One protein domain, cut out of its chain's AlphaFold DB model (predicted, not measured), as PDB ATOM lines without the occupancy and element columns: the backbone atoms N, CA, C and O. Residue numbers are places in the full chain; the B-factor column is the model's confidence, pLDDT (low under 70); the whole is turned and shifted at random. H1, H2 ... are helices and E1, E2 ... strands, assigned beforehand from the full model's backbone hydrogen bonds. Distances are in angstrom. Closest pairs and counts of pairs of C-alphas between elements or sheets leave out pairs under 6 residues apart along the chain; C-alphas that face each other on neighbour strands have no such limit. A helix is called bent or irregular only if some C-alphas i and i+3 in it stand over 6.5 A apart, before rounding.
ATOM      1  N   VAL A 372       6.678  43.188  20.897       97.69
ATOM      2  CA  VAL A 372       5.882  43.543  19.710       97.69
ATOM      3  C   VAL A 372       6.671  43.361  18.410       97.69
ATOM      4  O   VAL A 372       6.101  43.033  17.374       97.69
ATOM      5  N   LYS A 373       7.987  43.600  18.422       98.12
ATOM      6  CA  LYS A 373       8.794  43.626  17.194       98.12
ATOM      7  C   LYS A 373       9.477  42.301  16.863       98.12
ATOM      8  O   LYS A 373       9.765  42.083  15.690       98.12
ATOM      9  N   VAL A 374       9.748  41.438  17.844       98.38
ATOM     10  CA  VAL A 374      10.478  40.173  17.638       98.38
ATOM     11  C   VAL A 374       9.765  39.254  16.648       98.38
ATOM     12  O   VAL A 374      10.406  38.770  15.716       98.38
ATOM     13  N   GLU A 375       8.453  39.062  16.804       97.75
ATOM     14  CA  GLU A 375       7.667  38.163  15.950       97.75
ATOM     15  C   GLU A 375       7.740  38.577  14.475       97.75
ATOM     16  O   GLU A 375       8.134  37.786  13.616       97.75
ATOM     17  N   GLY A 376       7.428  39.846  14.192       97.88
ATOM     18  CA  GLY A 376       7.445  40.387  12.834       97.88
ATOM     19  C   GLY A 376       8.850  40.488  12.242       97.88
ATOM     20  O   GLY A 376       9.030  40.239  11.053       97.88
ATOM     21  N   HIS A 377       9.861  40.814  13.056       98.12
ATOM     22  CA  HIS A 377      11.233  40.979  12.576       98.12
ATOM     23  C   HIS A 377      11.849  39.664  12.094       98.12
ATOM     24  O   HIS A 377      12.436  39.621  11.016       98.12
ATOM     25  N   TYR A 378      11.686  38.592  12.870       98.19
ATOM     26  CA  TYR A 378      12.204  37.270  12.512       98.19
ATOM     27  C   TYR A 378      11.197  36.427  11.726       98.19
ATOM     28  O   TYR A 378      11.496  35.284  11.395       98.19
ATOM     29  N   GLN A 379      10.020  36.977  11.405       97.38
ATOM     30  CA  GLN A 379       8.944  36.276  10.702       97.38
ATOM     31  C   GLN A 379       8.618  34.935  11.374       97.38
ATOM     32  O   GLN A 379       8.547  33.901  10.698       97.38
ATOM     33  N   LEU A 380       8.440  34.953  12.704       97.06
ATOM     34  CA  LEU A 380       8.151  33.778  13.543       97.06
ATOM     35  C   LEU A 380       6.731  33.248  13.290       97.06
ATOM     36  O   LEU A 380       5.875  33.210  14.164       97.06
ATOM     37  N   SER A 381       6.493  32.835  12.054       95.50
ATOM     38  CA  SER A 381       5.237  32.332  11.528       95.50
ATOM     39  C   SER A 381       5.389  30.869  11.107       95.50
ATOM     40  O   SER A 381       6.485  30.382  10.785       95.50
ATOM     41  N   GLY A 382       4.261  30.158  11.104       96.06
ATOM     42  CA  GLY A 382       4.166  28.749  10.735       96.06
ATOM     43  C   GLY A 382       3.776  27.852  11.908       96.06
ATOM     44  O   GLY A 382       3.233  28.300  12.914       96.06
ATOM     45  N   GLY A 383       4.013  26.549  11.760       97.31
ATOM     46  CA  GLY A 383       3.721  25.583  12.817       97.31
ATOM     47  C   GLY A 383       4.655  25.744  14.018       97.31
ATOM     48  O   GLY A 383       5.826  26.084  13.854       97.31
ATOM     49  N   ALA A 384       4.165  25.410  15.215       98.00
ATOM     50  CA  ALA A 384       4.907  25.565  16.471       98.00
ATOM     51  C   ALA A 384       6.313  24.941  16.442       98.00
ATOM     52  O   ALA A 384       7.263  25.511  16.967       98.00
ATOM     53  N   LYS A 385       6.477  23.801  15.759       98.19
ATOM     54  CA  LYS A 385       7.787  23.164  15.581       98.19
ATOM     55  C   LYS A 385       8.783  24.066  14.844       98.19
ATOM     56  O   LYS A 385       9.906  24.206  15.301       98.19
ATOM     57  N   LYS A 386       8.363  24.707  13.747       97.69
ATOM     58  CA  LYS A 386       9.220  25.622  12.981       97.69
ATOM     59  C   LYS A 386       9.623  26.822  13.837       97.69
ATOM     60  O   LYS A 386      10.800  27.133  13.899       97.69
ATOM     61  N   ILE A 387       8.663  27.442  14.529       98.38
ATOM     62  CA  ILE A 387       8.932  28.587  15.415       98.38
ATOM     63  C   ILE A 387       9.945  28.197  16.493       98.38
ATOM     64  O   ILE A 387      10.918  28.913  16.702       98.38
ATOM     65  N   LYS A 388       9.756  27.040  17.135       98.38
ATOM     66  CA  LYS A 388      10.697  26.518  18.124       98.38
ATOM     67  C   LYS A 388      12.097  26.324  17.531       98.38
ATOM     68  O   LYS A 388      13.058  26.820  18.106       98.38
ATOM     69  N   ASP A 389      12.197  25.645  16.388       98.44
ATOM     70  CA  ASP A 389      13.474  25.356  15.725       98.44
ATOM     71  C   ASP A 389      14.197  26.647  15.276       98.44
ATOM     72  O   ASP A 389      15.428  26.710  15.297       98.44
ATOM     73  N   ASP A 390      13.436  27.665  14.862       98.50
ATOM     74  CA  ASP A 390      13.918  28.990  14.458       98.50
ATOM     75  C   ASP A 390      14.422  29.794  15.673       98.50
ATOM     76  O   ASP A 390      15.519  30.354  15.646       98.50
ATOM     77  N   VAL A 391      13.652  29.818  16.765       98.44
ATOM     78  CA  VAL A 391      14.001  30.507  18.021       98.44
ATOM     79  C   VAL A 391      15.202  29.860  18.701       98.44
ATOM     80  O   VAL A 391      16.091  30.567  19.172       98.44
ATOM     81  N   GLU A 392      15.257  28.528  18.735       98.38
ATOM     82  CA  GLU A 392      16.396  27.787  19.277       98.38
ATOM     83  C   GLU A 392      17.680  28.150  18.528       98.38
ATOM     84  O   GLU A 392      18.682  28.473  19.162       98.38
ATOM     85  N   TRP A 393      17.628  28.207  17.193       98.44
ATOM     86  CA  TRP A 393      18.765  28.637  16.382       98.44
ATOM     87  C   TRP A 393      19.152  30.105  16.622       98.44
ATOM     88  O   TRP A 393      20.337  30.411  16.714       98.44
ATOM     89  N   LEU A 394      18.178  31.011  16.754       98.44
ATOM     90  CA  LEU A 394      18.438  32.430  17.026       98.44
ATOM     91  C   LEU A 394      19.118  32.651  18.384       98.44
ATOM     92  O   LEU A 394      19.998  33.507  18.492       98.44
ATOM     93  N   ILE A 395      18.699  31.913  19.416       98.25
ATOM     94  CA  ILE A 395      19.252  32.001  20.776       98.25
ATOM     95  C   ILE A 395      20.610  31.296  20.860       98.25
ATOM     96  O   ILE A 395      21.497  31.770  21.576       98.25
ATOM     97  N   GLN A 396      20.792  30.194  20.128       96.81
ATOM     98  CA  GLN A 396      22.066  29.491  20.046       96.81
ATOM     99  C   GLN A 396      23.162  30.447  19.552       96.81
ATOM    100  O   GLN A 396      23.010  31.143  18.549       96.81
ATOM    101  N   ASP A 397      24.254  30.531  20.315       94.62
ATOM    102  CA  ASP A 397      25.388  31.433  20.067       94.62
ATOM    103  C   ASP A 397      25.013  32.924  19.926       94.62
ATOM    104  O   ASP A 397      25.788  33.727  19.398       94.62
ATOM    105  N   ALA A 398      23.828  33.305  20.420       97.94
ATOM    106  CA  ALA A 398      23.243  34.632  20.267       97.94
ATOM    107  C   ALA A 398      23.200  35.114  18.803       97.94
ATOM    108  O   ALA A 398      23.417  36.297  18.533       97.94
ATOM    109  N   ALA A 399      22.902  34.229  17.845       98.38
ATOM    110  CA  ALA A 399      22.793  34.569  16.422       98.38
ATOM    111  C   ALA A 399      21.901  35.802  16.162       98.38
ATOM    112  O   ALA A 399      22.208  36.622  15.295       98.38
ATOM    113  N   PHE A 400      20.853  35.990  16.973       98.62
ATOM    114  CA  PHE A 400      19.927  37.126  16.905       98.62
ATOM    115  C   PHE A 400      20.579  38.518  17.039       98.62
ATOM    116  O   PHE A 400      19.980  39.514  16.627       98.62
ATOM    117  N   MET A 401      21.772  38.628  17.640       98.00
ATOM    118  CA  MET A 401      22.434  39.925  17.833       98.00
ATOM    119  C   MET A 401      23.242  40.374  16.609       98.00
ATOM    120  O   MET A 401      23.630  41.540  16.531       98.00
ATOM    121  N   TYR A 402      23.512  39.481  15.656       98.38
ATOM    122  CA  TYR A 402      24.332  39.777  14.482       98.38
ATOM    123  C   TYR A 402      23.533  40.453  13.362       98.38
ATOM    124  O   TYR A 402      22.306  40.400  13.318       98.38
ATOM    125  N   GLY A 403      24.240  41.125  12.455       97.25
ATOM    126  CA  GLY A 403      23.654  41.679  11.235       97.25
ATOM    127  C   GLY A 403      23.347  40.612  10.179       97.25
ATOM    128  O   GLY A 403      23.862  39.492  10.233       97.25
ATOM    129  N   GLU A 404      22.524  40.989   9.196       96.75
ATOM    130  CA  GLU A 404      22.230  40.190   7.990       96.75
ATOM    131  C   GLU A 404      21.743  38.759   8.297       96.75
ATOM    132  O   GLU A 404      22.170  37.782   7.680       96.75
ATOM    133  N   ILE A 405      20.848  38.626   9.279       97.69
ATOM    134  CA  ILE A 405      20.270  37.337   9.668       97.69
ATOM    135  C   ILE A 405      19.362  36.815   8.549       97.69
ATOM    136  O   ILE A 405      18.398  37.469   8.156       97.69
ATOM    137  N   ASN A 406      19.639  35.598   8.086       97.75
ATOM    138  CA  ASN A 406      18.781  34.831   7.193       97.75
ATOM    139  C   ASN A 406      18.338  33.551   7.910       97.75
ATOM    140  O   ASN A 406      19.103  32.592   8.039       97.75
ATOM    141  N   LEU A 407      17.085  33.550   8.368       96.81
ATOM    142  CA  LEU A 407      16.511  32.457   9.149       96.81
ATOM    143  C   LEU A 407      16.324  31.174   8.325       96.81
ATOM    144  O   LEU A 407      16.528  30.078   8.838       96.81
ATOM    145  N   GLN A 408      16.002  31.302   7.033       96.25
ATOM    146  CA  GLN A 408      15.811  30.153   6.142       96.25
ATOM    147  C   GLN A 408      17.125  29.401   5.905       96.25
ATOM    148  O   GLN A 408      17.154  28.173   5.927       96.25
ATOM    149  N   GLU A 409      18.218  30.139   5.705       97.69
ATOM    150  CA  GLU A 409      19.548  29.558   5.496       97.69
ATOM    151  C   GLU A 409      20.303  29.269   6.794       97.69
ATOM    152  O   GLU A 409      21.367  28.650   6.742       97.69
ATOM    153  N   ARG A 410      19.785  29.721   7.944       97.88
ATOM    154  CA  ARG A 410      20.477  29.674   9.238       97.88
ATOM    155  C   ARG A 410      21.873  30.296   9.166       97.88
ATOM    156  O   ARG A 410      22.861  29.727   9.633       97.88
ATOM    157  N   LYS A 411      21.951  31.486   8.565       98.19
ATOM    158  CA  LYS A 411      23.184  32.270   8.435       98.19
ATOM    159  C   LYS A 411      23.018  33.649   9.049       98.19
ATOM    160  O   LYS A 411      21.935  34.225   9.036       98.19
ATOM    161  N   PHE A 412      24.122  34.180   9.547       97.88
ATOM    162  CA  PHE A 412      24.249  35.557  10.003       97.88
ATOM    163  C   PHE A 412      25.657  36.058   9.676       97.88
ATOM    164  O   PHE A 412      26.579  35.261   9.471       97.88
ATOM    165  N   ASN A 413      25.842  37.375   9.630       97.81
ATOM    166  CA  ASN A 413      27.147  37.965   9.364       97.81
ATOM    167  C   ASN A 413      27.938  38.144  10.667       97.81
ATOM    168  O   ASN A 413      27.732  39.095  11.422       97.81
ATOM    169  N   CYS A 414      28.895  37.244  10.914       96.00
ATOM    170  CA  CYS A 414      29.758  37.281  12.100       96.00
ATOM    171  C   CYS A 414      30.661  38.527  12.184       96.00
ATOM    172  O   CYS A 414      31.168  38.838  13.260       96.00
ATOM    173  N   ASN A 415      30.829  39.273  11.084       95.88
ATOM    174  CA  ASN A 415      31.579  40.533  11.063       95.88
ATOM    175  C   ASN A 415      30.746  41.736  11.529       95.88
ATOM    176  O   ASN A 415      31.277  42.841  11.638       95.88
ATOM    177  N   GLN A 416      29.454  41.540  11.804       96.38
ATOM    178  CA  GLN A 416      28.547  42.573  12.304       96.38
ATOM    179  C   GLN A 416      27.936  42.168  13.660       96.38
ATOM    180  O   GLN A 416      26.714  42.032  13.767       96.38
ATOM    181  N   PRO A 417      28.746  41.938  14.713       97.62
ATOM    182  CA  PRO A 417      28.210  41.692  16.048       97.62
ATOM    183  C   PRO A 417      27.443  42.920  16.549       97.62
ATOM    184  O   PRO A 417      27.856  44.055  16.310       97.62
ATOM    185  N   PHE A 418      26.323  42.694  17.238       98.12
ATOM    186  CA  PHE A 418      25.362  43.741  17.624       98.12
ATOM    187  C   PHE A 418      24.794  44.539  16.432       98.12
ATOM    188  O   PHE A 418      24.259  45.631  16.619       98.12
ATOM    189  N   GLY A 419      24.914  43.995  15.214       97.25
ATOM    190  CA  GLY A 419      24.461  44.568  13.945       97.25
ATOM    191  C   GLY A 419      23.007  44.279  13.586       97.25
ATOM    192  O   GLY A 419      22.567  44.690  12.515       97.25
ATOM    193  N   SER A 420      22.264  43.580  14.447       98.06
ATOM    194  CA  SER A 420      20.857  43.256  14.203       98.06
ATOM    195  C   SER A 420      20.006  44.516  14.010       98.06
ATOM    196  O   SER A 420      20.017  45.445  14.824       98.06
ATOM    197  N   GLU A 421      19.214  44.531  12.940       97.94
ATOM    198  CA  GLU A 421      18.331  45.650  12.607       97.94
ATOM    199  C   GLU A 421      17.237  45.871  13.662       97.94
ATOM    200  O   GLU A 421      16.735  46.985  13.849       97.94
ATOM    201  N   LEU A 422      16.895  44.823  14.410       98.38
ATOM    202  CA  LEU A 422      15.954  44.918  15.513       98.38
ATOM    203  C   LEU A 422      16.494  45.778  16.663       98.38
ATOM    204  O   LEU A 422      15.738  46.575  17.221       98.38
ATOM    205  N   ILE A 423      17.795  45.681  16.973       98.56
ATOM    206  CA  ILE A 423      18.448  46.526  17.989       98.56
ATOM    207  C   ILE A 423      18.302  47.997  17.589       98.56
ATOM    208  O   ILE A 423      17.822  48.817  18.375       98.56
ATOM    209  N   PHE A 424      18.641  48.316  16.337       98.00
ATOM    210  CA  PHE A 424      18.472  49.652  15.767       98.00
ATOM    211  C   PHE A 424      17.021  50.141  15.872       98.00
ATOM    212  O   PHE A 424      16.765  51.245  16.355       98.00
ATOM    213  N   THR A 425      16.064  49.304  15.474       97.50
ATOM    214  CA  THR A 425      14.638  49.650  15.450       97.50
ATOM    215  C   THR A 425      14.088  49.937  16.848       97.50
ATOM    216  O   THR A 425      13.327  50.893  17.023       97.50
ATOM    217  N   ILE A 426      14.465  49.141  17.854       97.88
ATOM    218  CA  ILE A 426      14.018  49.344  19.237       97.88
ATOM    219  C   ILE A 426      14.609  50.640  19.797       97.88
ATOM    220  O   ILE A 426      13.844  51.471  20.293       97.88
ATOM    221  N   ILE A 427      15.920  50.871  19.634       97.38
ATOM    222  CA  ILE A 427      16.576  52.113  20.078       97.38
ATOM    223  C   ILE A 427      15.928  53.330  19.411       97.38
ATOM    224  O   ILE A 427      15.552  54.285  20.096       97.38
ATOM    225  N   LYS A 428      15.711  53.276  18.090       95.81
ATOM    226  CA  LYS A 428      15.011  54.331  17.349       95.81
ATOM    227  C   LYS A 428      13.642  54.613  17.956       95.81
ATOM    228  O   LYS A 428      13.332  55.750  18.278       95.81
ATOM    229  N   SER A 429      12.834  53.580  18.168       94.94
ATOM    230  CA  SER A 429      11.478  53.749  18.695       94.94
ATOM    231  C   SER A 429      11.418  54.235  20.148       94.94
ATOM    232  O   SER A 429      10.367  54.708  20.579       94.94
ATOM    233  N   GLN A 430      12.495  54.097  20.927       95.62
ATOM    234  CA  GLN A 430      12.553  54.575  22.308       95.62
ATOM    235  C   GLN A 430      13.045  56.019  22.407       95.62
ATOM    236  O   GLN A 430      12.352  56.836  23.000       95.62
ATOM    237  N   TRP A 431      14.194  56.338  21.812       95.00
ATOM    238  CA  TRP A 431      14.853  57.638  22.005       95.00
ATOM    239  C   TRP A 431      14.782  58.563  20.788       95.00
ATOM    240  O   TRP A 431      15.021  59.760  20.919       95.00
ATOM    241  N   PHE A 432      14.420  58.041  19.615       93.31
ATOM    242  CA  PHE A 432      14.292  58.807  18.370       93.31
ATOM    243  C   PHE A 432      12.931  58.570  17.688       93.31
ATOM    244  O   PHE A 432      12.889  58.224  16.499       93.31
ATOM    245  N   PRO A 433      11.805  58.683  18.424       89.25
ATOM    246  CA  PRO A 433      10.491  58.455  17.845       89.25
ATOM    247  C   PRO A 433      10.231  59.475  16.731       89.25
ATOM    248  O   PRO A 433      10.489  60.664  16.885       89.25
ATOM    249  N   SER A 434       9.685  59.013  15.605       84.19
ATOM    250  CA  SER A 434       9.304  59.892  14.489       84.19
ATOM    251  C   SER A 434       8.154  60.841  14.844       84.19
ATOM    252  O   SER A 434       7.969  61.850  14.172       84.19
ATOM    253  N   SER A 435       7.378  60.516  15.880       82.25
ATOM    254  CA  SER A 435       6.301  61.364  16.383       82.25
ATOM    255  C   SER A 435       6.841  62.339  17.426       82.25
ATOM    256  O   SER A 435       7.419  61.924  18.433       82.25
ATOM    257  N   SER A 436       6.575  63.630  17.224       70.12
ATOM    258  CA  SER A 436       6.913  64.730  18.142       70.12
ATOM    259  C   SER A 436       6.275  64.605  19.535       70.12
ATOM    260  O   SER A 436       6.612  65.367  20.443       70.12
ATOM    261  N   ARG A 437       5.352  63.653  19.731       67.31
ATOM    262  CA  ARG A 437       4.541  63.533  20.950       67.31
ATOM    263  C   ARG A 437       5.260  62.874  22.131       67.31
ATOM    264  O   ARG A 437       4.904  63.146  23.273       67.31
ATOM    265  N   SER A 438       6.297  62.059  21.919       72.50
ATOM    266  CA  SER A 438       6.980  61.386  23.038       72.50
ATOM    267  C   SER A 438       8.115  62.238  23.618       72.50
ATOM    268  O   SER A 438       9.294  61.991  23.372       72.50
ATOM    269  N   LYS A 439       7.756  63.225  24.448       77.62
ATOM    270  CA  LYS A 439       8.713  64.096  25.166       77.62
ATOM    271  C   LYS A 439       9.422  63.419  26.344       77.62
ATOM    272  O   LYS A 439      10.341  63.993  26.919       77.62
ATOM    273  N   SER A 440       9.000  62.213  26.720       78.81
ATOM    274  CA  SER A 440       9.359  61.622  28.014       78.81
ATOM    275  C   SER A 440      10.853  61.282  28.173       78.81
ATOM    276  O   SER A 440      11.331  61.183  29.298       78.81
ATOM    277  N   ASP A 441      11.598  61.153  27.070       91.00
ATOM    278  CA  ASP A 441      13.042  60.870  27.079       91.00
ATOM    279  C   ASP A 441      13.876  61.979  26.411       91.00
ATOM    280  O   ASP A 441      15.046  61.767  26.096       91.00
ATOM    281  N   ALA A 442      13.307  63.180  26.232       90.44
ATOM    282  CA  ALA A 442      13.953  64.288  25.521       90.44
ATOM    283  C   ALA A 442      15.327  64.666  26.105       90.44
ATOM    284  O   ALA A 442      16.264  64.918  25.351       90.44
ATOM    285  N   SER A 443      15.474  64.637  27.436       91.88
ATOM    286  CA  SER A 443      16.757  64.887  28.112       91.88
ATOM    287  C   SER A 443      17.824  63.854  27.725       91.88
ATOM    288  O   SER A 443      18.950  64.210  27.375       91.88
ATOM    289  N   THR A 444      17.450  62.570  27.694       94.19
ATOM    290  CA  THR A 444      18.351  61.490  27.272       94.19
ATOM    291  C   THR A 444      18.724  61.652  25.802       94.19
ATOM    292  O   THR A 444      19.898  61.568  25.461       94.19
ATOM    293  N   THR A 445      17.759  61.944  24.927       93.69
ATOM    294  CA  THR A 445      18.020  62.173  23.499       93.69
ATOM    295  C   THR A 445      18.945  63.367  23.269       93.69
ATOM    296  O   THR A 445      19.891  63.259  22.492       93.69
ATOM    297  N   ALA A 446      18.740  64.478  23.980       92.75
ATOM    298  CA  ALA A 446      19.620  65.643  23.913       92.75
ATOM    299  C   ALA A 446      21.053  65.304  24.359       92.75
ATOM    300  O   ALA A 446      22.014  65.724  23.710       92.75
ATOM    301  N   ALA A 447      21.212  64.495  25.413       94.38
ATOM    302  CA  ALA A 447      22.518  63.997  25.840       94.38
ATOM    303  C   ALA A 447      23.181  63.117  24.762       94.38
ATOM    304  O   ALA A 447      24.357  63.319  24.452       94.38
ATOM    305  N   LEU A 448      22.428  62.212  24.119       95.62
ATOM    306  CA  LEU A 448      22.941  61.363  23.032       95.62
ATOM    307  C   LEU A 448      23.416  62.204  21.842       95.62
ATOM    308  O   LEU A 448      24.480  61.942  21.281       95.62
ATOM    309  N   VAL A 449      22.650  63.239  21.481       94.50
ATOM    310  CA  VAL A 449      23.005  64.188  20.416       94.50
ATOM    311  C   VAL A 449      24.265  64.966  20.758       94.50
ATOM    312  O   VAL A 449      25.157  65.070  19.918       94.50
ATOM    313  N   LYS A 450      24.373  65.455  21.995       95.00
ATOM    314  CA  LYS A 450      25.551  66.179  22.470       95.00
ATOM    315  C   LYS A 450      26.815  65.318  22.436       95.00
ATOM    316  O   LYS A 450      27.875  65.811  22.063       95.00
ATOM    317  N   GLU A 451      26.722  64.053  22.834       96.19
ATOM    318  CA  GLU A 451      27.875  63.149  22.864       96.19
ATOM    319  C   GLU A 451      28.224  62.549  21.496       96.19
ATOM    320  O   GLU A 451      29.362  62.132  21.269       96.19
ATOM    321  N   GLY A 452      27.264  62.491  20.572       96.44
ATOM    322  CA  GLY A 452      27.479  61.952  19.230       96.44
ATOM    323  C   GLY A 452      27.744  60.441  19.204       96.44
ATOM    324  O   GLY A 452      28.345  59.932  18.252       96.44
ATOM    325  N   THR A 453      27.349  59.716  20.254       97.62
ATOM    326  CA  THR A 453      27.553  58.269  20.394       97.62
ATOM    327  C   THR A 453      26.460  57.641  21.253       97.62
ATOM    328  O   THR A 453      25.915  58.279  22.149       97.62
ATOM    329  N   LEU A 454      26.157  56.364  21.006       97.75
ATOM    330  CA  LEU A 454      25.295  55.587  21.895       97.75
ATOM    331  C   LEU A 454      26.098  55.001  23.069       97.75
ATOM    332  O   LEU A 454      27.198  54.484  22.852       97.75
ATOM    333  N   PRO A 455      25.540  54.995  24.290       97.88
ATOM    334  CA  PRO A 455      26.074  54.223  25.400       97.88
ATOM    335  C   PRO A 455      26.017  52.724  25.119       97.88
ATOM    336  O   PRO A 455      25.003  52.195  24.660       97.88
ATOM    337  N   VAL A 456      27.086  52.012  25.467       97.62
ATOM    338  CA  VAL A 456      27.146  50.549  25.326       97.62
ATOM    339  C   VAL A 456      26.067  49.869  26.172       97.62
ATOM    340  O   VAL A 456      25.391  48.968  25.687       97.62
ATOM    341  N   SER A 457      25.845  50.339  27.402       97.31
ATOM    342  CA  SER A 457      24.795  49.857  28.314       97.31
ATOM    343  C   SER A 457      23.415  49.805  27.654       97.31
ATOM    344  O   SER A 457      22.704  48.812  27.788       97.31
ATOM    345  N   MET A 458      23.064  50.826  26.869       97.88
ATOM    346  CA  MET A 458      21.809  50.878  26.122       97.88
ATOM    347  C   MET A 458      21.707  49.755  25.080       97.88
ATOM    348  O   MET A 458      20.693  49.060  25.020       97.88
ATOM    349  N   ILE A 459      22.761  49.553  24.281       98.25
ATOM    350  CA  ILE A 459      22.814  48.518  23.232       98.25
ATOM    351  C   ILE A 459      22.673  47.125  23.858       98.25
ATOM    352  O   ILE A 459      21.879  46.302  23.397       98.25
ATOM    353  N   ILE A 460      23.409  46.874  24.940       98.31
ATOM    354  CA  ILE A 460      23.395  45.587  25.640       98.31
ATOM    355  C   ILE A 460      22.039  45.322  26.290       98.31
ATOM    356  O   ILE A 460      21.529  44.209  26.191       98.31
ATOM    357  N   PHE A 461      21.414  46.331  26.899       98.19
ATOM    358  CA  PHE A 461      20.094  46.154  27.495       98.19
ATOM    359  C   PHE A 461      19.012  45.857  26.451       98.19
ATOM    360  O   PHE A 461      18.209  44.948  26.646       98.19
ATOM    361  N   VAL A 462      19.026  46.548  25.307       98.50
ATOM    362  CA  VAL A 462      18.118  46.230  24.193       98.50
ATOM    363  C   VAL A 462      18.357  44.810  23.675       98.50
ATOM    364  O   VAL A 462      17.400  44.086  23.423       98.50
ATOM    365  N   THR A 463      19.616  44.379  23.580       98.62
ATOM    366  CA  THR A 463      19.967  43.006  23.180       98.62
ATOM    367  C   THR A 463      19.399  41.975  24.165       98.62
ATOM    368  O   THR A 463      18.778  41.001  23.745       98.62
ATOM    369  N   ALA A 464      19.518  42.227  25.471       98.31
ATOM    370  CA  ALA A 464      18.936  41.377  26.510       98.31
ATOM    371  C   ALA A 464      17.395  41.336  26.450       98.31
ATOM    372  O   ALA A 464      16.791  40.277  26.616       98.31
ATOM    373  N   ALA A 465      16.746  42.469  26.160       98.38
ATOM    374  CA  ALA A 465      15.294  42.535  25.987       98.38
ATOM    375  C   ALA A 465      14.809  41.735  24.761       98.38
ATOM    376  O   ALA A 465      13.767  41.079  24.827       98.38
ATOM    377  N   ILE A 466      15.576  41.745  23.662       98.69
ATOM    378  CA  ILE A 466      15.310  40.906  22.482       98.69
ATOM    379  C   ILE A 466      15.451  39.425  22.838       98.69
ATOM    380  O   ILE A 466      14.563  38.647  22.505       98.69
ATOM    381  N   GLU A 467      16.519  39.033  23.543       98.44
ATOM    382  CA  GLU A 467      16.713  37.642  23.973       98.44
ATOM    383  C   GLU A 467      15.547  37.154  24.838       98.44
ATOM    384  O   GLU A 467      15.020  36.066  24.612       98.44
ATOM    385  N   HIS A 468      15.116  37.960  25.813       98.19
ATOM    386  CA  HIS A 468      13.964  37.624  26.645       98.19
ATOM    387  C   HIS A 468      12.700  37.443  25.800       98.19
ATOM    388  O   HIS A 468      12.014  36.433  25.927       98.19
ATOM    389  N   SER A 469      12.434  38.379  24.890       98.25
ATOM    390  CA  SER A 469      11.270  38.314  24.001       98.25
ATOM    391  C   SER A 469      11.321  37.098  23.067       98.25
ATOM    392  O   SER A 469      10.287  36.521  22.768       98.25
ATOM    393  N   LEU A 470      12.507  36.657  22.632       98.44
ATOM    394  CA  LEU A 470      12.672  35.410  21.875       98.44
ATOM    395  C   LEU A 470      12.389  34.173  22.736       98.44
ATOM    396  O   LEU A 470      11.757  33.232  22.261       98.44
ATOM    397  N   LYS A 471      12.811  34.165  24.006       97.94
ATOM    398  CA  LYS A 471      12.549  33.048  24.931       97.94
ATOM    399  C   LYS A 471      11.058  32.811  25.166       97.94
ATOM    400  O   LYS A 471      10.674  31.656  25.349       97.94
ATOM    401  N   GLU A 472      10.223  33.845  25.068       98.12
ATOM    402  CA  GLU A 472       8.757  33.709  25.081       98.12
ATOM    403  C   GLU A 472       8.227  32.819  23.947       98.12
ATOM    404  O   GLU A 472       7.162  32.237  24.085       98.12
ATOM    405  N   TYR A 473       8.973  32.636  22.854       98.44
ATOM    406  CA  TYR A 473       8.593  31.773  21.729       98.44
ATOM    407  C   TYR A 473       9.288  30.401  21.741       98.44
ATOM    408  O   TYR A 473       9.109  29.603  20.819       98.44
ATOM    409  N   SER A 474      10.064  30.079  22.782       97.81
ATOM    410  CA  SER A 474      10.863  28.840  22.864       97.81
ATOM    411  C   SER A 474      10.036  27.546  22.842       97.81
ATOM    412  O   SER A 474      10.541  26.480  22.484       97.81
ATOM    413  N   THR A 475       8.747  27.617  23.179       98.00
ATOM    414  CA  THR A 475       7.818  26.475  23.115       98.00
ATOM    415  C   THR A 475       7.179  26.294  21.732       98.00
ATOM    416  O   THR A 475       6.439  25.335  21.509       98.00
ATOM    417  N   GLY A 476       7.459  27.199  20.788       97.81
ATOM    418  CA  GLY A 476       6.799  27.268  19.485       97.81
ATOM    419  C   GLY A 476       5.485  28.056  19.488       97.81
ATOM    420  O   GLY A 476       4.853  28.197  18.445       97.81
ATOM    421  N   LYS A 477       5.062  28.561  20.648       97.38
ATOM    422  CA  LYS A 477       3.957  29.507  20.824       97.38
ATOM    423  C   LYS A 477       4.436  30.629  21.735       97.38
ATOM    424  O   LYS A 477       5.320  30.391  22.554       97.38
ATOM    425  N   GLN A 478       3.843  31.812  21.611       97.38
ATOM    426  CA  GLN A 478       4.132  32.904  22.531       97.38
ATOM    427  C   GLN A 478       3.594  32.560  23.926       97.38
ATOM    428  O   GLN A 478       2.387  32.429  24.128       97.38
ATOM    429  N   THR A 479       4.497  32.409  24.883       97.25
ATOM    430  CA  THR A 479       4.213  32.301  26.312       97.25
ATOM    431  C   THR A 479       4.799  33.524  26.989       97.25
ATOM    432  O   THR A 479       6.013  33.717  26.965       97.25
ATOM    433  N   HIS A 480       3.941  34.361  27.562       96.00
ATOM    434  CA  HIS A 480       4.382  35.548  28.283       96.00
ATOM    435  C   HIS A 480       5.092  35.133  29.575       96.00
ATOM    436  O   HIS A 480       4.579  34.304  30.327       96.00
ATOM    437  N   PHE A 481       6.285  35.683  29.796       93.88
ATOM    438  CA  PHE A 481       7.048  35.502  31.028       93.88
ATOM    439  C   PHE A 481       7.266  36.855  31.691       93.88
ATOM    440  O   PHE A 481       7.429  37.872  31.017       93.88
ATOM    441  N   ASP A 482       7.338  36.881  33.015       94.75
ATOM    442  CA  ASP A 482       7.690  38.117  33.697       94.75
ATOM    443  C   ASP A 482       9.149  38.488  33.427       94.75
ATOM    444  O   ASP A 482      10.077  37.678  33.536       94.75
ATOM    445  N   PHE A 483       9.357  39.753  33.064       93.31
ATOM    446  CA  PHE A 483      10.686  40.318  32.885       93.31
ATOM    447  C   PHE A 483      11.270  40.654  34.258       93.31
ATOM    448  O   PHE A 483      11.253  41.806  34.689       93.31
ATOM    449  N   THR A 484      11.739  39.631  34.971       93.31
ATOM    450  CA  THR A 484      12.356  39.810  36.289       93.31
ATOM    451  C   THR A 484      13.727  40.469  36.174       93.31
ATOM    452  O   THR A 484      14.440  40.343  35.164       93.31
ATOM    453  N   GLU A 485      14.117  41.203  37.216       91.75
ATOM    454  CA  GLU A 485      15.394  41.909  37.239       91.75
ATOM    455  C   GLU A 485      16.573  40.925  37.213       91.75
ATOM    456  O   GLU A 485      17.572  41.160  36.539       91.75
ATOM    457  N   GLU A 486      16.446  39.775  37.867       93.25
ATOM    458  CA  GLU A 486      17.474  38.741  37.969       93.25
ATOM    459  C   GLU A 486      17.760  38.101  36.607       93.25
ATOM    460  O   GLU A 486      18.922  37.999  36.191       93.25
ATOM    461  N   LEU A 487      16.703  37.709  35.886       92.75
ATOM    462  CA  LEU A 487      16.824  37.065  34.578       92.75
ATOM    463  C   LEU A 487      17.394  38.037  33.541       92.75
ATOM    464  O   LEU A 487      18.292  37.690  32.766       92.75
ATOM    465  N   SER A 488      16.900  39.275  33.552       94.12
ATOM    466  CA  SER A 488      17.374  40.324  32.652       94.12
ATOM    467  C   SER A 488      18.809  40.755  32.965       94.12
ATOM    468  O   SER A 488      19.602  40.931  32.038       94.12
ATOM    469  N   LYS A 489      19.201  40.819  34.244       95.88
ATOM    470  CA  LYS A 489      20.581  41.086  34.677       95.88
ATOM    471  C   LYS A 489      21.544  39.986  34.242       95.88
ATOM    472  O   LYS A 489      22.668  40.292  33.842       95.88
ATOM    473  N   ALA A 490      21.129  38.719  34.301       96.44
ATOM    474  CA  ALA A 490      21.940  37.598  33.831       96.44
ATOM    475  C   ALA A 490      22.196  37.684  32.316       96.44
ATOM    476  O   ALA A 490      23.352  37.669  31.891       96.44
ATOM    477  N   SER A 491      21.140  37.866  31.515       96.81
ATOM    478  CA  SER A 491      21.247  38.063  30.059       96.81
ATOM    479  C   SER A 491      22.105  39.288  29.712       96.81
ATOM    480  O   SER A 491      23.051  39.193  28.927       96.81
ATOM    481  N   TYR A 492      21.869  40.421  30.381       97.62
ATOM    482  CA  TYR A 492      22.665  41.636  30.208       97.62
ATOM    483  C   TYR A 492      24.155  41.399  30.464       97.62
ATOM    484  O   TYR A 492      24.986  41.801  29.653       97.62
ATOM    485  N   LYS A 493      24.520  40.723  31.562       97.12
ATOM    486  CA  LYS A 493      25.923  40.409  31.877       97.12
ATOM    487  C   LYS A 493      26.569  39.537  30.802       97.12
ATOM    488  O   LYS A 493      27.713  39.801  30.436       97.12
ATOM    489  N   THR A 494      25.855  38.537  30.287       97.56
ATOM    490  CA  THR A 494      26.336  37.681  29.194       97.56
ATOM    491  C   THR A 494      26.678  38.514  27.958       97.56
ATOM    492  O   THR A 494      27.812  38.462  27.477       97.56
ATOM    493  N   HIS A 495      25.755  39.365  27.505       98.12
ATOM    494  CA  HIS A 495      25.970  40.233  26.339       98.12
ATOM    495  C   HIS A 495      27.032  41.307  26.584       98.12
ATOM    496  O   HIS A 495      27.836  41.606  25.703       98.12
ATOM    497  N   PHE A 496      27.108  41.849  27.799       97.50
ATOM    498  CA  PHE A 496      28.147  42.803  28.179       97.50
ATOM    499  C   PHE A 496      29.543  42.166  28.161       97.50
ATOM    500  O   PHE A 496      30.511  42.796  27.735       97.50
ATOM    501  N   ASN A 497      29.663  40.905  28.580       97.44
ATOM    502  CA  ASN A 497      30.913  40.154  28.503       97.44
ATOM    503  C   ASN A 497      31.292  39.835  27.051       97.44
ATOM    504  O   ASN A 497      32.465  39.968  26.699       97.44
ATOM    505  N   ALA A 498      30.320  39.498  26.197       97.69
ATOM    506  CA  ALA A 498      30.550  39.340  24.760       97.69
ATOM    507  C   ALA A 498      31.059  40.648  24.127       97.69
ATOM    508  O   ALA A 498      32.055  40.645  23.402       97.69
ATOM    509  N   TRP A 499      30.455  41.788  24.480       98.00
ATOM    510  CA  TRP A 499      30.938  43.108  24.071       98.00
ATOM    511  C   TRP A 499      32.366  43.375  24.544       98.00
ATOM    512  O   TRP A 499      33.212  43.773  23.746       98.00
ATOM    513  N   LYS A 500      32.664  43.138  25.828       97.56
ATOM    514  CA  LYS A 500      34.018  43.300  26.381       97.56
ATOM    515  C   LYS A 500      35.032  42.446  25.635       97.56
ATOM    516  O   LYS A 500      36.090  42.948  25.273       97.56
ATOM    517  N   PHE A 501      34.705  41.186  25.364       96.88
ATOM    518  CA  PHE A 501      35.567  40.302  24.591       96.88
ATOM    519  C   PHE A 501      35.850  40.881  23.199       96.88
ATOM    520  O   PHE A 501      37.013  41.031  22.826       96.88
ATOM    521  N   LEU A 502      34.824  41.313  22.463       95.75
ATOM    522  CA  LEU A 502      35.013  41.951  21.157       95.75
ATOM    523  C   LEU A 502      35.831  43.244  21.253       95.75
ATOM    524  O   LEU A 502      36.720  43.460  20.434       95.75
ATOM    525  N   ALA A 503      35.601  44.062  22.280       96.50
ATOM    526  CA  ALA A 503      36.358  45.286  22.520       96.50
ATOM    527  C   ALA A 503      37.842  45.012  22.814       96.50
ATOM    528  O   ALA A 503      38.697  45.757  22.344       96.50
ATOM    529  N   THR A 504      38.166  43.921  23.520       95.81
ATOM    530  CA  THR A 504      39.566  43.500  23.723       95.81
ATOM    531  C   THR A 504      40.222  42.996  22.442       95.81
ATOM    532  O   THR A 504      41.425  43.161  22.263       95.81
ATOM    533  N   LYS A 505      39.450  42.390  21.529       95.06
ATOM    534  CA  LYS A 505      39.959  41.914  20.233       95.06
ATOM    535  C   LYS A 505      40.076  43.033  19.200       95.06
ATOM    536  O   LYS A 505      40.960  42.981  18.351       95.06
ATOM    537  N   SER A 506      39.193  44.026  19.260       96.44
ATOM    538  CA  SER A 506      39.153  45.163  18.347       96.44
ATOM    539  C   SER A 506      38.611  46.405  19.055       96.44
ATOM    540  O   SER A 506      37.422  46.736  18.989       96.44
ATOM    541  N   SER A 507      39.510  47.135  19.714       95.50
ATOM    542  CA  SER A 507      39.191  48.399  20.389       95.50
ATOM    543  C   SER A 507      38.660  49.447  19.406       95.50
ATOM    544  O   SER A 507      37.712  50.175  19.709       95.50
ATOM    545  N   ARG A 508      39.210  49.470  18.182       95.31
ATOM    546  CA  ARG A 508      38.758  50.351  17.098       95.31
ATOM    547  C   ARG A 508      37.301  50.093  16.727       95.31
ATOM    548  O   ARG A 508      36.550  51.054  16.577       95.31
ATOM    549  N   TRP A 509      36.897  48.828  16.592       96.19
ATOM    550  CA  TRP A 509      35.497  48.489  16.331       96.19
ATOM    551  C   TRP A 509      34.604  48.959  17.483       96.19
ATOM    552  O   TRP A 509      33.636  49.671  17.234       96.19
ATOM    553  N   ALA A 510      34.968  48.665  18.735       96.56
ATOM    554  CA  ALA A 510      34.156  49.030  19.897       96.56
ATOM    555  C   ALA A 510      33.981  50.551  20.069       96.56
ATOM    556  O   ALA A 510      32.925  50.998  20.509       96.56
ATOM    557  N   GLY A 511      34.981  51.356  19.692       95.94
ATOM    558  CA  GLY A 511      34.876  52.820  19.692       95.94
ATOM    559  C   GLY A 511      34.137  53.406  18.479       95.94
ATOM    560  O   GLY A 511      33.564  54.495  18.571       95.94
ATOM    561  N   PHE A 512      34.147  52.712  17.338       97.06
ATOM    562  CA  PHE A 512      33.522  53.169  16.093       97.06
ATOM    563  C   PHE A 512      32.049  52.760  15.980       97.06
ATOM    564  O   PHE A 512      31.218  53.566  15.565       97.06
ATOM    565  N   TRP A 513      31.717  51.527  16.365       96.94
ATOM    566  CA  TRP A 513      30.403  50.930  16.142       96.94
ATOM    567  C   TRP A 513      29.248  51.715  16.794       96.94
ATOM    568  O   TRP A 513      28.315  52.075  16.072       96.94
ATOM    569  N   PRO A 514      29.298  52.106  18.087       98.00
ATOM    570  CA  PRO A 514      28.233  52.915  18.689       98.00
ATOM    571  C   PRO A 514      28.024  54.268  17.998       98.00
ATOM    572  O   PRO A 514      26.889  54.728  17.874       98.00
ATOM    573  N   LYS A 515      29.102  54.891  17.499       97.69
ATOM    574  CA  LYS A 515      29.041  56.148  16.733       97.69
ATOM    575  C   LYS A 515      28.399  55.938  15.366       97.69
ATOM    576  O   LYS A 515      27.618  56.772  14.916       97.69
ATOM    577  N   GLN A 516      28.718  54.834  14.694       97.06
ATOM    578  CA  GLN A 516      28.103  54.478  13.416       97.06
ATOM    579  C   GLN A 516      26.603  54.215  13.582       97.06
ATOM    580  O   GLN A 516      25.798  54.759  12.823       97.06
ATOM    581  N   LEU A 517      26.223  53.443  14.603       97.12
ATOM    582  CA  LEU A 517      24.826  53.163  14.921       97.12
ATOM    583  C   LEU A 517      24.065  54.455  15.267       97.12
ATOM    584  O   LEU A 517      22.974  54.680  14.747       97.12
ATOM    585  N   PHE A 518      24.675  55.346  16.056       97.38
ATOM    586  CA  PHE A 518      24.134  56.672  16.359       97.38
ATOM    587  C   PHE A 518      23.886  57.519  15.098       97.38
ATOM    588  O   PHE A 518      22.789  58.037  14.900       97.38
ATOM    589  N   LYS A 519      24.873  57.617  14.196       96.00
ATOM    590  CA  LYS A 519      24.726  58.346  12.921       96.00
ATOM    591  C   LYS A 519      23.582  57.798  12.082       96.00
ATOM    592  O   LYS A 519      22.805  58.563  11.516       96.00
ATOM    593  N   ARG A 520      23.459  56.472  12.022       96.31
ATOM    594  CA  ARG A 520      22.366  55.809  11.315       96.31
ATOM    595  C   ARG A 520      21.007  56.162  11.929       96.31
ATOM    596  O   ARG A 520      20.049  56.383  11.192       96.31
ATOM    597  N   LEU A 521      20.919  56.252  13.261       95.44
ATOM    598  CA  LEU A 521      19.687  56.644  13.953       95.44
ATOM    599  C   LEU A 521      19.302  58.077  13.604       95.44
ATOM    600  O   LEU A 521      18.158  58.303  13.210       95.44
ATOM    601  N   LEU A 522      20.258  59.010  13.662       93.62
ATOM    602  CA  LEU A 522      20.046  60.401  13.261       93.62
ATOM    603  C   LEU A 522      19.616  60.523  11.799       93.62
ATOM    604  O   LEU A 522      18.654  61.219  11.523       93.62
ATOM    605  N   ALA A 523      20.258  59.807  10.875       92.81
ATOM    606  CA  ALA A 523      19.878  59.839   9.462       92.81
ATOM    607  C   ALA A 523      18.463  59.286   9.217       92.81
ATOM    608  O   ALA A 523      17.762  59.728   8.314       92.81
ATOM    609  N   SER A 524      18.038  58.306  10.018       91.88
ATOM    610  CA  SER A 524      16.718  57.682   9.887       91.88
ATOM    611  C   SER A 524      15.597  58.412  10.628       91.88
ATOM    612  O   SER A 524      14.422  58.076  10.444       91.88
ATOM    613  N   SER A 525      15.948  59.309  11.547       88.31
ATOM    614  CA  SER A 525      14.998  60.058  12.358       88.31
ATOM    615  C   SER A 525      14.925  61.476  11.821       88.31
ATOM    616  O   SER A 525      15.939  62.110  11.559       88.31
ATOM    617  N   ASN A 526      13.722  62.034  11.729       78.50
ATOM    618  CA  ASN A 526      13.559  63.459  11.433       78.50
ATOM    619  C   ASN A 526      14.015  64.350  12.612       78.50
ATOM    620  O   ASN A 526      13.676  65.525  12.656       78.50
ATOM    621  N   ALA A 527      14.771  63.811  13.581       65.69
ATOM    622  CA  ALA A 527      15.167  64.488  14.812       65.69
ATOM    623  C   ALA A 527      15.984  65.765  14.549       65.69
ATOM    624  O   ALA A 527      15.887  66.732  15.302       65.69
ATOM    625  N   LEU A 528      16.742  65.802  13.447       60.78
ATOM    626  CA  LEU A 528      17.467  67.003  13.021       60.78
ATOM    627  C   LEU A 528      16.541  68.114  12.511       60.78
ATOM    628  O   LEU A 528      16.900  69.278  12.621       60.78
ATOM    629  N   ALA A 529      15.357  67.779  11.992       65.00
ATOM    630  CA  ALA A 529      14.416  68.767  11.470       65.00
ATOM    631  C   ALA A 529      13.585  69.448  12.571       65.00
ATOM    632  O   ALA A 529      13.007  70.496  12.324       65.00
ATOM    633  N   SER A 530      13.503  68.867  13.773       56.22
ATOM    634  CA  SER A 530      12.668  69.383  14.870       56.22
ATOM    635  C   SER A 530      13.439  70.114  15.972       56.22
ATOM    636  O   SER A 530      12.825  70.597  16.919       56.22
ATOM    637  N   THR A 531      14.772  70.182  15.894       55.12
ATOM    638  CA  THR A 531      15.596  70.874  16.902       55.12
ATOM    639  C   THR A 531      15.786  72.346  16.509       55.12
ATOM    640  O   THR A 531      16.906  72.816  16.368       55.12
ATOM    641  N   ASP A 532      14.675  73.063  16.313       47.53
ATOM    642  CA  ASP A 532      14.632  74.517  16.050       47.53
ATOM    643  C   ASP A 532      14.807  75.362  17.334       47.53
ATOM    644  O   ASP A 532      14.731  76.587  17.303       47.53
ATOM    645  N   GLN A 533      15.051  74.734  18.490       49.66
ATOM    646  CA  GLN A 533      15.409  75.434  19.729       49.66
ATOM    647  C   GLN A 533      16.927  75.575  19.837       49.66
ATOM    648  O   GLN A 533      17.552  74.626  20.289       49.66
ATOM    649  N   ASP A 534      17.485  76.727  19.440       45.53
ATOM    650  CA  ASP A 534      18.755  77.359  19.876       45.53
ATOM    651  C   ASP A 534      19.971  76.463  20.226       45.53
ATOM    652  O   ASP A 534      20.884  76.881  20.940       45.53
ATOM    653  N   VAL A 535      20.045  75.226  19.734       49.44
ATOM    654  CA  VAL A 535      21.271  74.436  19.772       49.44
ATOM    655  C   VAL A 535      22.117  75.005  18.654       49.44
ATOM    656  O   VAL A 535      21.889  74.647  17.500       49.44
ATOM    657  N   ASP A 536      23.022  75.928  19.012       47.09
ATOM    658  CA  ASP A 536      23.964  76.625  18.129       47.09
ATOM    659  C   ASP A 536      24.122  75.888  16.800       47.09
ATOM    660  O   ASP A 536      24.732  74.816  16.734       47.09
ATOM    661  N   GLU A 537      23.546  76.456  15.741       45.94
ATOM    662  CA  GLU A 537      23.448  75.874  14.395       45.94
ATOM    663  C   GLU A 537      24.825  75.396  13.861       45.94
ATOM    664  O   GLU A 537      24.926  74.518  12.998       45.94
ATOM    665  N   ALA A 538      25.910  75.933  14.432       45.31
ATOM    666  CA  ALA A 538      27.294  75.511  14.242       45.31
ATOM    667  C   ALA A 538      27.585  74.063  14.695       45.31
ATOM    668  O   ALA A 538      28.323  73.352  14.014       45.31
ATOM    669  N   SER A 539      26.999  73.586  15.796       49.66
ATOM    670  CA  SER A 539      27.205  72.223  16.309       49.66
ATOM    671  C   SER A 539      26.485  71.176  15.456       49.66
ATOM    672  O   SER A 539      27.085  70.164  15.093       49.66
ATOM    673  N   ALA A 540      25.241  71.439  15.039       42.00
ATOM    674  CA  ALA A 540      24.485  70.529  14.174       42.00
ATOM    675  C   ALA A 540      25.081  70.439  12.753       42.00
ATOM    676  O   ALA A 540      25.210  69.346  12.194       42.00
ATOM    677  N   ARG A 541      25.539  71.568  12.180       48.06
ATOM    678  CA  ARG A 541      26.211  71.585  10.866       48.06
ATOM    679  C   ARG A 541      27.589  70.916  10.875       48.06
ATOM    680  O   ARG A 541      27.986  70.367   9.848       48.06
ATOM    681  N   ASN A 542      28.303  70.922  12.004       47.34
ATOM    682  CA  ASN A 542      29.602  70.253  12.115       47.34
ATOM    683  C   ASN A 542      29.481  68.724  12.167       47.34
ATOM    684  O   ASN A 542      30.347  68.047  11.626       47.34
ATOM    685  N   VAL A 543      28.400  68.163  12.723       48.50
ATOM    686  CA  VAL A 543      28.189  66.701  12.746       48.50
ATOM    687  C   VAL A 543      27.832  66.150  11.357       48.50
ATOM    688  O   VAL A 543      28.264  65.052  11.006       48.50
ATOM    689  N   ALA A 544      27.106  66.917  10.535       42.94
ATOM    690  CA  ALA A 544      26.688  66.498   9.192       42.94
ATOM    691  C   ALA A 544      27.782  66.627   8.109       42.94
ATOM    692  O   ALA A 544      27.668  66.001   7.058       42.94
ATOM    693  N   LYS A 545      28.840  67.422   8.339       43.62
ATOM    694  CA  LYS A 545      29.910  67.683   7.350       43.62
ATOM    695  C   LYS A 545      31.140  66.793   7.467       43.62
ATOM    696  O   LYS A 545      32.035  66.905   6.631       43.62
ATOM    697  N   VAL A 546      31.225  65.934   8.478       38.31
ATOM    698  CA  VAL A 546      32.384  65.051   8.574       38.31
ATOM    699  C   VAL A 546      32.170  63.830   7.684       38.31
ATOM    700  O   VAL A 546      31.469  62.883   8.051       38.31
TER     701      VAL A 546
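Overview. This is residues 372 to 546 of the 637 residues of the protein "Cauli_VI domain-containing protein" of Hebeloma cylindrosporum h7 (UniProt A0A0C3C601). Two helices, H3 and H5, cross steeply in the middle; H6 crosses H5 and then makes a V with H7, which reaches back to H3. Toward one end of the longest axis are H1, the kinked H2 and a small strand hairpin, E1 and E2; toward the other are H4 and then H8, which follows a long link. The printed part has 175 residues, mostly helix, in the order H1 H2 E1 E2 H3 H4 H5 H6 H7 H8, with one antiparallel sheet, E1 - E2. It is compact, with a radius of gyration of the C-alphas of 17.6 A and spans of 55 by 39 by 33 A.

Along the chain. Strands E1, residues 403 to 406, and E2, 411 to 413, measure 9.3 and 7.0 A. The helices are H1, 372 to 378, 11.5 A, with C-alpha 372 at (5.882, 43.543, 19.710); H2, 384 to 401, 22.7 A; H3, 421 to 431, 15.6 A; H4, 439 to 451, 19.3 A; H5, 456 to 471, 22.8 A; H6, 485 to 505, 29.9 A; H7, 507 to 524, 26.5 A; and H8, 537 to 544, 11.2 A, with C-alpha 544 at (26.688, 66.498, 9.192). H2 has a kink of 82 degrees near residue 395. H2 and H4 are irregular, with C-alphas 397 and 400 8.5 A apart and 440 and 443 8.1 A apart; H1 and H7 only just are, with 372 and 375 6.8 A apart and 511 and 514 6.7 A apart.

Arrangement. E1 and E2 form a hairpin; N 406 and O 411 are 2.8 A apart, within hydrogen-bond range. The closest C-alphas of H2 and E2, Ala 399 and Phe 412, are 6.7 A apart. H2 touches H5 at a shallow tilt of 17 degrees, opposite ways, closest at the C-alphas of Val 391 and Leu 470, 6.4 A. H3 and H5 are the hubs, touching four helices each; they touch at a steep tilt of 63 degrees, closest at the C-alphas of Ile 423 and Val 462, 6.2 A. H1 only just touches H3, with 3 pairs of C-alphas within 8 A, the closest His 377 and Leu 422, 6.8 A. H6 touches H5 with residues 488 to 496 alone, closest at the C-alphas of Ala 464 and Tyr 492, 5.3 A, at a steep tilt of 55 degrees. H6 touches H7, closest at the C-alphas of Ala 503 and Ala 510, 5.1 A. H7 only just touches H3, with 3 pairs within 8 A, the closest Lys 428 and Leu 521, 6.2 A. H4 touches H3 with residues 441 to 445 alone, closest at the C-alphas of Trp 431 and Thr 445, 5.7 A. H8 touches no helix but is near H4. Every O i to N i+4 pair is within hydrogen-bond range in H3, H5, H6 and H8, against 2 of 3 in H1, 9 of 14 in H2, 7 of 9 in H4 and 12 of 14 in H7.

Size, cuts and confidence. The two C-alphas farthest apart, Lys 385 and Asp 536, are 55.9 A apart. The printed part has no cut. The links H5 to H6 and H7 to H8 are long. Mean pLDDT of the printed part is 90.4, and residue 437 and residues 527 to 546 are under 70.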